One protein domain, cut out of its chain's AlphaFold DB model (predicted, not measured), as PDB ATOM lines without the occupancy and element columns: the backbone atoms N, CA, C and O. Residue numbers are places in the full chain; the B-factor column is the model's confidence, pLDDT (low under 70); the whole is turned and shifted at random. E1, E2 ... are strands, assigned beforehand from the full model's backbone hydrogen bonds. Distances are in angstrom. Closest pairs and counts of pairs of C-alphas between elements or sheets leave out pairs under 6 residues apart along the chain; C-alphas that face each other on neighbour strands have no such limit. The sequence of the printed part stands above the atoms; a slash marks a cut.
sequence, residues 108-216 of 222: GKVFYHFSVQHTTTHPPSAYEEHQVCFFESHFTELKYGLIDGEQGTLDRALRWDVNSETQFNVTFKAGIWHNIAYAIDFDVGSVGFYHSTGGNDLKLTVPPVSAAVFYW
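What this domain is: This is residues 108 to 216 of the 222 residues of the protein "GH131_N domain-containing protein" of Friedmanniomyces simplex (UniProt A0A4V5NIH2). Two four-stranded sheets stand face to face as a sandwich, E1 E6 E7 E8 on one side and E2 E3 E4 E5 on the other, both strongly twisted and with their strands roughly aligned, at 16 degrees. The long link between E1 and E2 passes from the one sheet to the other, and a second long link, residues 145 to 156, joins E3 to E4. The printed part has 109 residues with eight named strands, E1 to E8 in chain order, and no named helix; the class is all strand, though only 53 residues are in named elements. Both sheets are antiparallel, ordered E1 - E6 - E7 - E8 and E2 - E3 - E4 - E5. The whole is compact, with a radius of gyration of the C-alphas of 13.9 A and spans of 41 by 35 by 20 A.

How they stand to each other: E1, residues 109 to 116, is an edge strand and the antiparallel neighbour of E6, residues 178 to 185, with N 110 and O 184 2.9 A apart, within hydrogen-bond range. E2, residues 130 to 132, E3, residues 140 to 144, E4, residues 157 to 162, and E5, residues 165 to 171, form a meander, each strand the antiparallel neighbour of the one before. Within hydrogen-bond range are N 130 and O 144 at 2.8 A in the hairpin E2 and E3, N 143 and O 159 at 2.9 A in the hairpin E3 and E4, and N 158 and O 170 at 2.8 A in the hairpin E4 and E5. E6, E7, residues 190 to 197, and E8, residues 203 to 210, form a second meander, with N 181 and O 194 at 3.0 A and N 193 and O 206 at 3.0 A. Between the sheets, the closest C-alphas of E5 and E8 are those of Phe 168 and Val 206, 7.3 A apart. Those of E3 and E7 are Thr 140 and Val 191, 7.7 A apart. E1 and E2 are apart.

Where its parts are: E1 begins at C-alpha 109, (27.171, -14.831, -14.626), and is 22.8 A long. E5 is 17.2 A, E6 22.2 A, E7 23.8 A and E8 19.3 A long; E8 ends at C-alpha 210, (27.979, -13.130, -1.060). The shorter E2, E3 and E4 measure 6.3 A, 13.6 A and 15.5 A.

The domain as a whole: The C-alphas farthest apart, those of Thr 121 and Asp 187, are 41.9 A apart. The printed part has no cut. The links E1 to E2 and E3 to E4 are long. The mean pLDDT of the printed part is 96.3; residues 215 to 216 are under 70.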
ATOM      1  N   GLY A 108      28.271 -10.193 -15.683       95.50
ATOM      2  CA  GLY A 108      27.161 -11.129 -15.557       95.50
ATOM      3  C   GLY A 108      27.556 -12.414 -14.835       95.50
ATOM      4  O   GLY A 108      28.464 -12.428 -14.000       95.50
ATOM      5  N   LYS A 109      26.875 -13.509 -15.174       96.00
ATOM      6  CA  LYS A 109      27.171 -14.831 -14.626       96.00
ATOM      7  C   LYS A 109      28.143 -15.599 -15.514       96.00
ATOM      8  O   LYS A 109      27.829 -15.902 -16.665       96.00
ATOM      9  N   VAL A 110      29.284 -15.979 -14.952       97.62
ATOM     10  CA  VAL A 110      30.349 -16.717 -15.640       97.62
ATOM     11  C   VAL A 110      30.878 -17.861 -14.782       97.62
ATOM     12  O   VAL A 110      30.714 -17.887 -13.563       97.62
ATOM     13  N   PHE A 111      31.529 -18.819 -15.439       98.44
ATOM     14  CA  PHE A 111      32.105 -19.991 -14.794       98.44
ATOM     15  C   PHE A 111      33.604 -20.051 -15.078       98.44
ATOM     16  O   PHE A 111      34.012 -20.185 -16.231       98.44
ATOM     17  N   TYR A 112      34.416 -19.959 -14.028       98.69
ATOM     18  CA  TYR A 112      35.868 -20.111 -14.120       98.69
ATOM     19  C   TYR A 112      36.231 -21.562 -13.828       98.69
ATOM     20  O   TYR A 112      36.182 -21.988 -12.677       98.69
ATOM     21  N   HIS A 113      36.553 -22.316 -14.878       98.75
ATOM     22  CA  HIS A 113      36.885 -23.737 -14.797       98.75
ATOM     23  C   HIS A 113      38.389 -23.962 -14.706       98.75
ATOM     24  O   HIS A 113      39.152 -23.389 -15.483       98.75
ATOM     25  N   PHE A 114      38.795 -24.860 -13.816       98.88
ATOM     26  CA  PHE A 114      40.160 -25.361 -13.736       98.88
ATOM     27  C   PHE A 114      40.187 -26.701 -12.992       98.88
ATOM     28  O   PHE A 114      39.270 -27.037 -12.239       98.88
ATOM     29  N   SER A 115      41.253 -27.469 -13.192       98.88
ATOM     30  CA  SER A 115      41.518 -28.679 -12.418       98.88
ATOM     31  C   SER A 115      42.917 -28.586 -11.825       98.88
ATOM     32  O   SER A 115      43.840 -28.152 -12.509       98.88
ATOM     33  N   VAL A 116      43.077 -29.000 -10.569       98.81
ATOM     34  CA  VAL A 116      44.359 -28.977  -9.847       98.81
ATOM     35  C   VAL A 116      44.676 -30.333  -9.232       98.81
ATOM     36  O   VAL A 116      43.789 -31.097  -8.846       98.81
ATOM     37  N   GLN A 117      45.968 -30.623  -9.138       98.50
ATOM     38  CA  GLN A 117      46.538 -31.819  -8.533       98.50
ATOM     39  C   GLN A 117      47.982 -31.508  -8.126       98.50
ATOM     40  O   GLN A 117      48.616 -30.617  -8.680       98.50
ATOM     41  N   HIS A 118      48.515 -32.269  -7.174       98.19
ATOM     42  CA  HIS A 118      49.951 -32.329  -6.917       98.19
ATOM     43  C   HIS A 118      50.432 -33.782  -6.900       98.19
ATOM     44  O   HIS A 118      49.640 -34.718  -6.733       98.19
ATOM     45  N   THR A 119      51.733 -34.001  -7.096       97.12
ATOM     46  CA  THR A 119      52.339 -35.341  -7.013       97.12
ATOM     47  C   THR A 119      53.044 -35.539  -5.670       97.12
ATOM     48  O   THR A 119      53.033 -34.660  -4.809       97.12
ATOM     49  N   THR A 120      53.647 -36.711  -5.470       97.31
ATOM     50  CA  THR A 120      54.579 -36.963  -4.361       97.31
ATOM     51  C   THR A 120      55.985 -36.420  -4.632       97.31
ATOM     52  O   THR A 120      56.805 -36.384  -3.721       97.31
ATOM     53  N   THR A 121      56.276 -36.020  -5.870       96.62
ATOM     54  CA  THR A 121      57.537 -35.402  -6.278       96.62
ATOM     55  C   THR A 121      57.372 -33.890  -6.209       96.62
ATOM     56  O   THR A 121      56.523 -33.342  -6.909       96.62
ATOM     57  N   HIS A 122      58.160 -33.232  -5.355       95.94
ATOM     58  CA  HIS A 122      58.051 -31.793  -5.075       95.94
ATOM     59  C   HIS A 122      56.601 -31.350  -4.768       95.94
ATOM     60  O   HIS A 122      56.057 -30.506  -5.480       95.94
ATOM     61  N   PRO A 123      55.922 -31.953  -3.768       97.31
ATOM     62  CA  PRO A 123      54.587 -31.500  -3.387       97.31
ATOM     63  C   PRO A 123      54.640 -30.044  -2.888       97.31
ATOM     64  O   PRO A 123      55.666 -29.654  -2.323       97.31
ATOM     65  N   PRO A 124      53.544 -29.270  -3.023       97.56
ATOM     66  CA  PRO A 124      53.432 -27.989  -2.340       97.56
ATOM     67  C   PRO A 124      53.616 -28.210  -0.840       97.56
ATOM     68  O   PRO A 124      53.242 -29.258  -0.296       97.56
ATOM     69  N   SER A 125      54.231 -27.243  -0.176       96.88
ATOM     70  CA  SER A 125      54.529 -27.394   1.235       96.88
ATOM     71  C   SER A 125      53.259 -27.243   2.070       96.88
ATOM     72  O   SER A 125      52.441 -26.362   1.848       96.88
ATOM     73  N   ALA A 126      53.080 -28.119   3.053       97.75
ATOM     74  CA  ALA A 126      51.962 -28.020   3.989       97.75
ATOM     75  C   ALA A 126      52.240 -27.024   5.135       97.75
ATOM     76  O   ALA A 126      51.379 -26.831   5.990       97.75
ATOM     77  N   TYR A 127      53.452 -26.460   5.196       97.38
ATOM     78  CA  TYR A 127      53.944 -25.636   6.306       97.38
ATOM     79  C   TYR A 127      53.787 -24.131   6.067       97.38
ATOM     80  O   TYR A 127      53.860 -23.365   7.021       97.38
ATOM     81  N   GLU A 128      53.555 -23.719   4.824       95.88
ATOM     82  CA  GLU A 128      53.401 -22.324   4.423       95.88
ATOM     83  C   GLU A 128      52.085 -22.134   3.668       95.88
ATOM     84  O   GLU A 128      51.604 -23.051   3.000       95.88
ATOM     85  N   GLU A 129      51.510 -20.938   3.752       97.62
ATOM     86  CA  GLU A 129      50.311 -20.579   3.004       97.62
ATOM     87  C   GLU A 129      50.597 -20.526   1.499       97.62
ATOM     88  O   GLU A 129      51.564 -19.919   1.042       97.62
ATOM     89  N   HIS A 130      49.707 -21.132   0.722       98.38
ATOM     90  CA  HIS A 130      49.664 -21.041  -0.729       98.38
ATOM     91  C   HIS A 130      48.310 -20.469  -1.134       98.38
ATOM     92  O   HIS A 130      47.276 -20.980  -0.704       98.38
ATOM     93  N   GLN A 131      48.322 -19.471  -2.012       98.38
ATOM     94  CA  GLN A 131      47.136 -18.903  -2.652       98.38
ATOM     95  C   GLN A 131      47.127 -19.356  -4.113       98.38
ATOM     96  O   GLN A 131      48.119 -19.220  -4.828       98.38
ATOM     97  N   VAL A 132      46.036 -19.982  -4.553       98.44
ATOM     98  CA  VAL A 132      45.969 -20.707  -5.828       98.44
ATOM     99  C   VAL A 132      44.682 -20.348  -6.559       98.44
ATOM    100  O   VAL A 132      43.606 -20.324  -5.963       98.44
ATOM    101  N   CYS A 133      44.778 -20.109  -7.872       98.38
ATOM    102  CA  CYS A 133      43.633 -19.749  -8.720       98.38
ATOM    103  C   CYS A 133      42.779 -18.636  -8.080       98.38
ATOM    104  O   CYS A 133      41.568 -18.792  -7.903       98.38
ATOM    105  N   PHE A 134      43.444 -17.552  -7.683       98.31
ATOM    106  CA  PHE A 134      42.864 -16.418  -6.975       98.31
ATOM    107  C   PHE A 134      42.590 -15.245  -7.924       98.31
ATOM    108  O   PHE A 134      43.149 -15.151  -9.019       98.31
ATOM    109  N   PHE A 135      41.705 -14.348  -7.500       97.62
ATOM    110  CA  PHE A 135      41.566 -13.015  -8.091       97.62
ATOM    111  C   PHE A 135      42.410 -12.022  -7.294       97.62
ATOM    112  O   PHE A 135      42.538 -12.188  -6.089       97.62
ATOM    113  N   GLU A 136      42.886 -10.948  -7.928       94.75
ATOM    114  CA  GLU A 136      43.726  -9.910  -7.290       94.75
ATOM    115  C   GLU A 136      43.161  -9.371  -5.960       94.75
ATOM    116  O   GLU A 136      43.901  -9.056  -5.038       94.75
ATOM    117  N   SER A 137      41.837  -9.250  -5.836       95.56
ATOM    118  CA  SER A 137      41.190  -8.772  -4.606       95.56
ATOM    119  C   SER A 137      40.925  -9.867  -3.570       95.56
ATOM    120  O   SER A 137      40.291  -9.584  -2.557       95.56
ATOM    121  N   HIS A 138      41.298 -11.118  -3.856       96.38
ATOM    122  CA  HIS A 138      41.055 -12.296  -3.021       96.38
ATOM    123  C   HIS A 138      39.579 -12.479  -2.616       96.38
ATOM    124  O   HIS A 138      39.256 -13.031  -1.564       96.38
ATOM    125  N   PHE A 139      38.633 -12.033  -3.462       97.62
ATOM    126  CA  PHE A 139      37.203 -12.213  -3.160       97.62
ATOM    127  C   PHE A 139      36.811 -13.695  -3.197       97.62
ATOM    128  O   PHE A 139      35.863 -14.099  -2.527       97.62
ATOM    129  N   THR A 140      37.534 -14.497  -3.982       98.62
ATOM    130  CA  THR A 140      37.482 -15.953  -3.953       98.62
ATOM    131  C   THR A 140      38.801 -16.545  -4.440       98.62
ATOM    132  O   THR A 140      39.432 -15.991  -5.345       98.62
ATOM    133  N   GLU A 141      39.213 -17.658  -3.842       98.75
ATOM    134  CA  GLU A 141      40.470 -18.342  -4.150       98.75
ATOM    135  C   GLU A 141      40.491 -19.764  -3.583       98.75
ATOM    136  O   GLU A 141      39.650 -20.129  -2.756       98.75
ATOM    137  N   LEU A 142      41.468 -20.568  -4.012       98.88
ATOM    138  CA  LEU A 142      41.868 -21.751  -3.263       98.88
ATOM    139  C   LEU A 142      43.052 -21.415  -2.361       98.88
ATOM    140  O   LEU A 142      43.961 -20.700  -2.779       98.88
ATOM    141  N   LYS A 143      43.088 -22.017  -1.172       98.69
ATOM    142  CA  LYS A 143      44.261 -21.997  -0.296       98.69
ATOM    143  C   LYS A 143      44.743 -23.397   0.065       98.69
ATOM    144  O   LYS A 143      43.962 -24.352   0.078       98.69
ATOM    145  N   TYR A 144      46.033 -23.522   0.351       98.62
ATOM    146  CA  TYR A 144      46.658 -24.750   0.846       98.62
ATOM    147  C   TYR A 144      47.803 -24.434   1.811       98.62
ATOM    148  O   TYR A 144      48.433 -23.388   1.697       98.62
ATOM    149  N   GLY A 145      48.103 -25.367   2.715       98.31
ATOM    150  CA  GLY A 145      49.158 -25.205   3.710       98.31
ATOM    151  C   GLY A 145      48.719 -24.360   4.904       98.31
ATOM    152  O   GLY A 145      47.569 -23.925   4.981       98.31
ATOM    153  N   LEU A 146      49.611 -24.211   5.884       97.69
ATOM    154  CA  LEU A 146      49.320 -23.475   7.113       97.69
ATOM    155  C   LEU A 146      49.116 -21.987   6.790       97.69
ATOM    156  O   LEU A 146      50.069 -21.305   6.424       97.69
ATOM    157  N   ILE A 147      47.874 -21.516   6.926       95.50
ATOM    158  CA  ILE A 147      47.485 -20.121   6.689       95.50
ATOM    159  C   ILE A 147      48.204 -19.211   7.687       95.50
ATOM    160  O   ILE A 147      48.296 -19.544   8.874       95.50
ATOM    161  N   ASP A 148      48.714 -18.072   7.218       91.19
ATOM    162  CA  ASP A 148      49.451 -17.151   8.078       91.19
ATOM    163  C   ASP A 148      48.573 -16.676   9.248       91.19
ATOM    164  O   ASP A 148      47.413 -16.292   9.092       91.19
ATOM    165  N   GLY A 149      49.124 -16.754  10.457       90.38
ATOM    166  CA  GLY A 149      48.411 -16.453  11.698       90.38
ATOM    167  C   GLY A 149      47.473 -17.549  12.235       90.38
ATOM    168  O   GLY A 149      47.005 -17.406  13.370       90.38
ATOM    169  N   GLU A 150      47.213 -18.649  11.512       92.56
ATOM    170  CA  GLU A 150      46.444 -19.778  12.057       92.56
ATOM    171  C   GLU A 150      47.259 -20.619  13.057       92.56
ATOM    172  O   GLU A 150      48.488 -20.706  13.024       92.56
ATOM    173  N   GLN A 151      46.557 -21.274  13.988       92.38
ATOM    174  CA  GLN A 151      47.185 -22.203  14.927       92.38
ATOM    175  C   GLN A 151      47.527 -23.525  14.238       92.38
ATOM    176  O   GLN A 151      46.676 -24.150  13.612       92.38
ATOM    177  N   GLY A 152      48.741 -24.021  14.456       93.06
ATOM    178  CA  GLY A 152      49.161 -25.329  13.967       93.06
ATOM    179  C   GLY A 152      50.626 -25.338  13.569       93.06
ATOM    180  O   GLY A 152      51.357 -24.381  13.801       93.06
ATOM    181  N   THR A 153      51.058 -26.455  12.998       93.94
ATOM    182  CA  THR A 153      52.401 -26.588  12.415       93.94
ATOM    183  C   THR A 153      52.367 -27.005  10.954       93.94
ATOM    184  O   THR A 153      53.370 -26.854  10.278       93.94
ATOM    185  N   LEU A 154      51.249 -27.543  10.467       96.44
ATOM    186  CA  LEU A 154      51.020 -27.863   9.064       96.44
ATOM    187  C   LEU A 154      49.518 -27.955   8.805       96.44
ATOM    188  O   LEU A 154      48.766 -28.351   9.700       96.44
ATOM    189  N   ASP A 155      49.109 -27.712   7.567       97.88
ATOM    190  CA  ASP A 155      47.758 -27.991   7.088       97.88
ATOM    191  C   ASP A 155      47.803 -28.672   5.713       97.88
ATOM    192  O   ASP A 155      48.560 -28.307   4.820       97.88
ATOM    193  N   ARG A 156      46.999 -29.724   5.553       97.81
ATOM    194  CA  ARG A 156      46.877 -30.496   4.308       97.81
ATOM    195  C   ARG A 156      45.521 -30.309   3.635       97.81
ATOM    196  O   ARG A 156      45.197 -31.066   2.716       97.81
ATOM    197  N   ALA A 157      44.701 -29.380   4.102       98.19
ATOM    198  CA  ALA A 157      43.440 -29.047   3.473       98.19
ATOM    199  C   ALA A 157      43.668 -28.178   2.228       98.19
ATOM    200  O   ALA A 157      44.331 -27.151   2.290       98.19
ATOM    201  N   LEU A 158      43.090 -28.587   1.098       98.75
ATOM    202  CA  LEU A 158      42.753 -27.670   0.017       98.75
ATOM    203  C   LEU A 158      41.448 -26.982   0.414       98.75
ATOM    204  O   LEU A 158      40.424 -27.650   0.592       98.75
ATOM    205  N   ARG A 159      41.507 -25.668   0.579       98.69
ATOM    206  CA  ARG A 159      40.401 -24.820   1.019       98.69
ATOM    207  C   ARG A 159      39.910 -23.997  -0.154       98.69
ATOM    208  O   ARG A 159      40.705 -23.612  -1.002       98.69
ATOM    209  N   TRP A 160      38.610 -23.763  -0.208       98.88
ATOM    210  CA  TRP A 160      38.024 -22.731  -1.045       98.88
ATOM    211  C   TRP A 160      37.488 -21.633  -0.138       98.88
ATOM    212  O   TRP A 160      36.612 -21.885   0.701       98.88
ATOM    213  N   ASP A 161      38.025 -20.436  -0.335       98.62
ATOM    214  CA  ASP A 161      37.749 -19.270   0.483       98.62
ATOM    215  C   ASP A 161      36.931 -18.247  -0.313       98.62
ATOM    216  O   ASP A 161      37.061 -18.100  -1.537       98.62
ATOM    217  N   VAL A 162      36.071 -17.525   0.405       98.56
ATOM    218  CA  VAL A 162      35.320 -16.372  -0.103       98.56
ATOM    219  C   VAL A 162      35.446 -15.243   0.904       98.56
ATOM    220  O   VAL A 162      35.107 -15.425   2.069       98.56
ATOM    221  N   ASN A 163      35.926 -14.079   0.459       96.38
ATOM    222  CA  ASN A 163      36.285 -12.950   1.327       96.38
ATOM    223  C   ASN A 163      37.146 -13.390   2.533       96.38
ATOM    224  O   ASN A 163      36.842 -13.036   3.670       96.38
ATOM    225  N   SER A 164      38.176 -14.204   2.273       94.94
ATOM    226  CA  SER A 164      39.087 -14.763   3.288       94.94
ATOM    227  C   SER A 164      38.460 -15.730   4.308       94.94
ATOM    228  O   SER A 164      39.114 -16.084   5.281       94.94
ATOM    229  N   GLU A 165      37.226 -16.192   4.085       96.81
ATOM    230  CA  GLU A 165      36.550 -17.170   4.945       96.81
ATOM    231  C   GLU A 165      36.394 -18.512   4.221       96.81
ATOM    232  O   GLU A 165      35.771 -18.577   3.152       96.81
ATOM    233  N   THR A 166      36.895 -19.599   4.816       98.12
ATOM    234  CA  THR A 166      36.769 -20.951   4.250       98.12
ATOM    235  C   THR A 166      35.307 -21.393   4.190       98.12
ATOM    236  O   THR A 166      34.649 -21.596   5.209       98.12
ATOM    237  N   GLN A 167      34.817 -21.627   2.973       98.69
ATOM    238  CA  GLN A 167      33.461 -22.125   2.709       98.69
ATOM    239  C   GLN A 167      33.437 -23.633   2.429       98.69
ATOM    240  O   GLN A 167      32.428 -24.305   2.641       98.69
ATOM    241  N   PHE A 168      34.551 -24.180   1.940       98.75
ATOM    242  CA  PHE A 168      34.730 -25.604   1.681       98.75
ATOM    243  C   PHE A 168      36.176 -26.011   1.942       98.75
ATOM    244  O   PHE A 168      37.100 -25.256   1.652       98.75
ATOM    245  N   ASN A 169      36.386 -27.230   2.433       98.44
ATOM    246  CA  ASN A 169      37.713 -27.822   2.487       98.44
ATOM    247  C   ASN A 169      37.680 -29.336   2.260       98.44
ATOM    248  O   ASN A 169      36.663 -30.009   2.435       98.44
ATOM    249  N   VAL A 170      38.828 -29.866   1.846       98.56
ATOM    250  CA  VAL A 170      39.069 -31.297   1.658       98.56
ATOM    251  C   VAL A 170      40.559 -31.577   1.798       98.56
ATOM    252  O   VAL A 170      41.381 -30.742   1.444       98.56
ATOM    253  N   THR A 171      40.960 -32.759   2.269       98.31
ATOM    254  CA  THR A 171      42.385 -33.135   2.258       98.31
ATOM    255  C   THR A 171      42.927 -33.174   0.826       98.31
ATOM    256  O   THR A 171      42.434 -33.961   0.012       98.31
ATOM    257  N   PHE A 172      43.974 -32.399   0.534       98.50
ATOM    258  CA  PHE A 172      44.645 -32.412  -0.764       98.50
ATOM    259  C   PHE A 172      45.582 -33.618  -0.836       98.50
ATOM    260  O   PHE A 172      46.647 -33.651  -0.217       98.50
ATOM    261  N   LYS A 173      45.129 -34.679  -1.504       98.25
ATOM    262  CA  LYS A 173      45.893 -35.923  -1.632       98.25
ATOM    263  C   LYS A 173      46.653 -35.935  -2.952       98.25
ATOM    264  O   LYS A 173      46.075 -35.674  -4.006       98.25
ATOM    265  N   ALA A 174      47.917 -36.351  -2.895       98.31
ATOM    266  CA  ALA A 174      48.740 -36.509  -4.086       98.31
ATOM    267  C   ALA A 174      48.072 -37.451  -5.102       98.31
ATOM    268  O   ALA A 174      47.536 -38.500  -4.742       98.31
ATOM    269  N   GLY A 175      48.122 -37.073  -6.378       98.19
ATOM    270  CA  GLY A 175      47.567 -37.842  -7.495       98.19
ATOM    271  C   GLY A 175      46.046 -37.757  -7.652       98.19
ATOM    272  O   GLY A 175      45.515 -38.323  -8.606       98.19
ATOM    273  N   ILE A 176      45.336 -37.046  -6.769       98.62
ATOM    274  CA  ILE A 176      43.902 -36.795  -6.929       98.62
ATOM    275  C   ILE A 176      43.707 -35.482  -7.680       98.62
ATOM    276  O   ILE A 176      44.110 -34.420  -7.215       98.62
ATOM    277  N   TRP A 177      43.061 -35.563  -8.841       98.81
ATOM    278  CA  TRP A 177      42.565 -34.393  -9.557       98.81
ATOM    279  C   TRP A 177      41.325 -33.847  -8.866       98.81
ATOM    280  O   TRP A 177      40.349 -34.579  -8.703       98.81
ATOM    281  N   HIS A 178      41.367 -32.577  -8.481       98.88
ATOM    282  CA  HIS A 178      40.217 -31.795  -8.045       98.88
ATOM    283  C   HIS A 178      39.779 -30.935  -9.227       98.88
ATOM    284  O   HIS A 178      40.572 -30.148  -9.736       98.88
ATOM    285  N   ASN A 179      38.539 -31.102  -9.678       98.88
ATOM    286  CA  ASN A 179      37.943 -30.278 -10.726       98.88
ATOM    287  C   ASN A 179      37.092 -29.210 -10.050       98.88
ATOM    288  O   ASN A 179      36.294 -29.548  -9.174       98.88
ATOM    289  N   ILE A 180      37.256 -27.953 -10.449       98.94
ATOM    290  CA  ILE A 180      36.572 -26.808  -9.857       98.94
ATOM    291  C   ILE A 180      35.890 -25.992 -10.956       98.94
ATOM    292  O   ILE A 180      36.417 -25.836 -12.061       98.94
ATOM    293  N   ALA A 181      34.723 -25.439 -10.630       98.88
ATOM    294  CA  ALA A 181      34.247 -24.230 -11.287       98.88
ATOM    295  C   ALA A 181      33.752 -23.206 -10.261       98.88
ATOM    296  O   ALA A 181      32.846 -23.500  -9.475       98.88
ATOM    297  N   TYR A 182      34.307 -21.994 -10.303       98.81
ATOM    298  CA  TYR A 182      33.706 -20.855  -9.614       98.81
ATOM    299  C   TYR A 182      32.547 -20.335 -10.454       98.81
ATOM    300  O   TYR A 182      32.755 -19.865 -11.571       98.81
ATOM    301  N   ALA A 183      31.330 -20.429  -9.928       98.50
ATOM    302  CA  ALA A 183      30.133 -19.881 -10.549       98.50
ATOM    303  C   ALA A 183      29.914 -18.462 -10.024       98.50
ATOM    304  O   ALA A 183      29.235 -18.275  -9.014       98.50
ATOM    305  N   ILE A 184      30.532 -17.485 -10.681       98.44
ATOM    306  CA  ILE A 184      30.554 -16.090 -10.239       98.44
ATOM    307  C   ILE A 184      29.423 -15.339 -10.923       98.44
ATOM    308  O   ILE A 184      29.259 -15.420 -12.139       98.44
ATOM    309  N   ASP A 185      28.658 -14.594 -10.138       97.75
ATOM    310  CA  ASP A 185      27.680 -13.634 -10.623       97.75
ATOM    311  C   ASP A 185      28.161 -12.223 -10.272       97.75
ATOM    312  O   ASP A 185      28.073 -11.792  -9.118       97.75
ATOM    313  N   PHE A 186      28.720 -11.530 -11.267       96.25
ATOM    314  CA  PHE A 186      29.258 -10.177 -11.117       96.25
ATOM    315  C   PHE A 186      28.168  -9.110 -10.971       96.25
ATOM    316  O   PHE A 186      28.441  -8.055 -10.405       96.25
ATOM    317  N   ASP A 187      26.947  -9.376 -11.446       95.06
ATOM    318  CA  ASP A 187      25.833  -8.428 -11.334       95.06
ATOM    319  C   ASP A 187      25.215  -8.484  -9.929       95.06
ATOM    320  O   ASP A 187      24.775  -7.465  -9.395       95.06
ATOM    321  N   VAL A 188      25.201  -9.673  -9.318       96.00
ATOM    322  CA  VAL A 188      24.653  -9.907  -7.972       96.00
ATOM    323  C   VAL A 188      25.710  -9.770  -6.871       96.00
ATOM    324  O   VAL A 188      25.367  -9.453  -5.734       96.00
ATOM    325  N   GLY A 189      26.985 -10.005  -7.176       97.00
ATOM    326  CA  GLY A 189      28.050 -10.031  -6.173       97.00
ATOM    327  C   GLY A 189      28.060 -11.322  -5.365       97.00
ATOM    328  O   GLY A 189      28.016 -11.305  -4.135       97.00
ATOM    329  N   SER A 190      28.088 -12.463  -6.055       98.31
ATOM    330  CA  SER A 190      28.123 -13.774  -5.403       98.31
ATOM    331  C   SER A 190      28.995 -14.781  -6.140       98.31
ATOM    332  O   SER A 190      29.263 -14.638  -7.333       98.31
ATOM    333  N   VAL A 191      29.421 -15.821  -5.429       98.75
ATOM    334  CA  VAL A 191      30.169 -16.943  -5.998       98.75
ATOM    335  C   VAL A 191      29.685 -18.264  -5.409       98.75
ATOM    336  O   VAL A 191      29.570 -18.415  -4.197       98.75
ATOM    337  N   GLY A 192      29.368 -19.222  -6.277       98.69
ATOM    338  CA  GLY A 192      29.139 -20.620  -5.912       98.69
ATOM    339  C   GLY A 192      30.333 -21.497  -6.278       98.69
ATOM    340  O   GLY A 192      31.116 -21.151  -7.166       98.69
ATOM    341  N   PHE A 193      30.436 -22.661  -5.643       98.88
ATOM    342  CA  PHE A 193      31.547 -23.588  -5.847       98.88
ATOM    343  C   PHE A 193      31.058 -24.936  -6.338       98.88
ATOM    344  O   PHE A 193      30.353 -25.670  -5.636       98.88
ATOM    345  N   TYR A 194      31.456 -25.260  -7.562       98.88
ATOM    346  CA  TYR A 194      31.300 -26.590  -8.116       98.88
ATOM    347  C   TYR A 194      32.589 -27.369  -7.921       98.88
ATOM    348  O   TYR A 194      33.665 -26.863  -8.233       98.88
ATOM    349  N   HIS A 195      32.475 -28.613  -7.465       98.88
ATOM    350  CA  HIS A 195      33.626 -29.482  -7.261       98.88
ATOM    351  C   HIS A 195      33.324 -30.934  -7.625       98.88
ATOM    352  O   HIS A 195      32.202 -31.423  -7.480       98.88
ATOM    353  N   SER A 196      34.346 -31.626  -8.119       98.81
ATOM    354  CA  SER A 196      34.399 -33.083  -8.202       98.81
ATOM    355  C   SER A 196      35.848 -33.568  -8.131       98.81
ATOM    356  O   SER A 196      36.792 -32.774  -8.098       98.81
ATOM    357  N   THR A 197      36.046 -34.885  -8.120       98.81
ATOM    358  CA  THR A 197      37.379 -35.490  -8.219       98.81
ATOM    359  C   THR A 197      37.480 -36.507  -9.346       98.81
ATOM    360  O   THR A 197      36.488 -37.135  -9.733       98.81
ATOM    361  N   GLY A 198      38.699 -36.695  -9.859       98.38
ATOM    362  CA  GLY A 198      38.988 -37.636 -10.941       98.38
ATOM    363  C   GLY A 198      38.194 -37.296 -12.203       98.38
ATOM    364  O   GLY A 198      38.204 -36.151 -12.647       98.38
ATOM    365  N   GLY A 199      37.494 -38.281 -12.766       97.81
ATOM    366  CA  GLY A 199      36.634 -38.108 -13.945       97.81
ATOM    367  C   GLY A 199      35.151 -37.891 -13.647       97.81
ATOM    368  O   GLY A 199      34.339 -38.068 -14.547       97.81
ATOM    369  N   ASN A 200      34.776 -37.584 -12.402       98.38
ATOM    370  CA  ASN A 200      33.373 -37.360 -12.056       98.38
ATOM    371  C   ASN A 200      32.885 -35.990 -12.548       98.38
ATOM    372  O   ASN A 200      33.630 -35.009 -12.490       98.38
ATOM    373  N   ASP A 201      31.608 -35.901 -12.913       97.62
ATOM    374  CA  ASP A 201      30.958 -34.630 -13.237       97.62
ATOM    375  C   ASP A 201      30.974 -33.658 -12.049       97.62
ATOM    376  O   ASP A 201      30.796 -34.054 -10.889       97.62
ATOM    377  N   LEU A 202      31.158 -32.370 -12.352       98.44
ATOM    378  CA  LEU A 202      31.064 -31.281 -11.383       98.44
ATOM    379  C   LEU A 202      29.679 -31.253 -10.728       98.44
ATOM    380  O   LEU A 202      28.651 -31.305 -11.405       98.44
ATOM    381  N   LYS A 203      29.652 -31.094  -9.405       98.44
ATOM    382  CA  LYS A 203      28.423 -30.868  -8.638       98.44
ATOM    383  C   LYS A 203      28.531 -29.553  -7.895       98.44
ATOM    384  O   LYS A 203      29.615 -29.194  -7.452       98.44
ATOM    385  N   LEU A 204      27.409 -28.849  -7.756       98.56
ATOM    386  CA  LEU A 204      27.337 -27.681  -6.885       98.56
ATOM    387  C   LEU A 204      27.534 -28.159  -5.442       98.56
ATOM    388  O   LEU A 204      26.648 -28.807  -4.886       98.56
ATOM    389  N   THR A 205      28.702 -27.877  -4.877       98.62
ATOM    390  CA  THR A 205      29.095 -28.322  -3.534       98.62
ATOM    391  C   THR A 205      28.778 -27.256  -2.499       98.62
ATOM    392  O   THR A 205      28.297 -27.584  -1.417       98.62
ATOM    393  N   VAL A 206      28.973 -25.981  -2.850       98.69
ATOM    394  CA  VAL A 206      28.525 -24.846  -2.036       98.69
ATOM    395  C   VAL A 206      27.660 -23.929  -2.903       98.69
ATOM    396  O   VAL A 206      28.126 -23.496  -3.964       98.69
ATOM    397  N   PRO A 207      26.400 -23.649  -2.508       98.50
ATOM    398  CA  PRO A 207      25.554 -22.697  -3.224       98.50
ATOM    399  C   PRO A 207      26.174 -21.289  -3.208       98.50
ATOM    400  O   PRO A 207      27.047 -21.025  -2.385       98.50
ATOM    401  N   PRO A 208      25.739 -20.374  -4.094       98.38
ATOM    402  CA  PRO A 208      26.285 -19.023  -4.134       98.38
ATOM    403  C   PRO A 208      26.253 -18.318  -2.775       98.38
ATOM    404  O   PRO A 208      25.199 -18.222  -2.145       98.38
ATOM    405  N   VAL A 209      27.407 -17.802  -2.357       98.25
ATOM    406  CA  VAL A 209      27.581 -16.947  -1.176       98.25
ATOM    407  C   VAL A 209      27.953 -15.530  -1.610       98.25
ATOM    408  O   VAL A 209      28.484 -15.330  -2.703       98.25
ATOM    409  N   SER A 210      27.660 -14.534  -0.771       98.06
ATOM    410  CA  SER A 210      27.979 -13.130  -1.060       98.06
ATOM    411  C   SER A 210      29.491 -12.921  -1.156       98.06
ATOM    412  O   SER A 210      30.231 -13.335  -0.265       98.06
ATOM    413  N   ALA A 211      29.948 -12.220  -2.191       96.44
ATOM    414  CA  ALA A 211      31.360 -11.942  -2.428       96.44
ATOM    415  C   ALA A 211      31.588 -10.493  -2.853       96.44
ATOM    416  O   ALA A 211      30.811  -9.917  -3.617       96.44
ATOM    417  N   ALA A 212      32.686  -9.911  -2.383       93.12
ATOM    418  CA  ALA A 212      33.115  -8.574  -2.757       93.12
ATOM    419  C   ALA A 212      33.787  -8.595  -4.145       93.12
ATOM    420  O   ALA A 212      34.983  -8.346  -4.262       93.12
ATOM    421  N   VAL A 213      33.023  -8.902  -5.202       86.06
ATOM    422  CA  VAL A 213      33.495  -9.087  -6.597       86.06
ATOM    423  C   VAL A 213      33.990  -7.797  -7.282       86.06
ATOM    424  O   VAL A 213      33.933  -7.660  -8.506       86.06
ATOM    425  N   PHE A 214      34.453  -6.814  -6.508       71.44
ATOM    426  CA  PHE A 214      34.932  -5.537  -7.015       71.44
ATOM    427  C   PHE A 214      36.146  -5.749  -7.915       71.44
ATOM    428  O   PHE A 214      37.210  -6.181  -7.481       71.44
ATOM    429  N   TYR A 215      35.993  -5.393  -9.185       58.12
ATOM    430  CA  TYR A 215      37.113  -5.322 -10.106       58.12
ATOM    431  C   TYR A 215      37.887  -4.028  -9.842       58.12
ATOM    432  O   TYR A 215      37.336  -2.940 -10.025       58.12
ATOM    433  N   TRP A 216      39.159  -4.123  -9.447       42.72
ATOM    434  CA  TRP A 216      40.076  -2.998  -9.601       42.72
ATOM    435  C   TRP A 216      40.486  -2.950 -11.074       42.72
ATOM    436  O   TRP A 216      41.188  -3.852 -11.538       42.72
TER     437      TRP A 216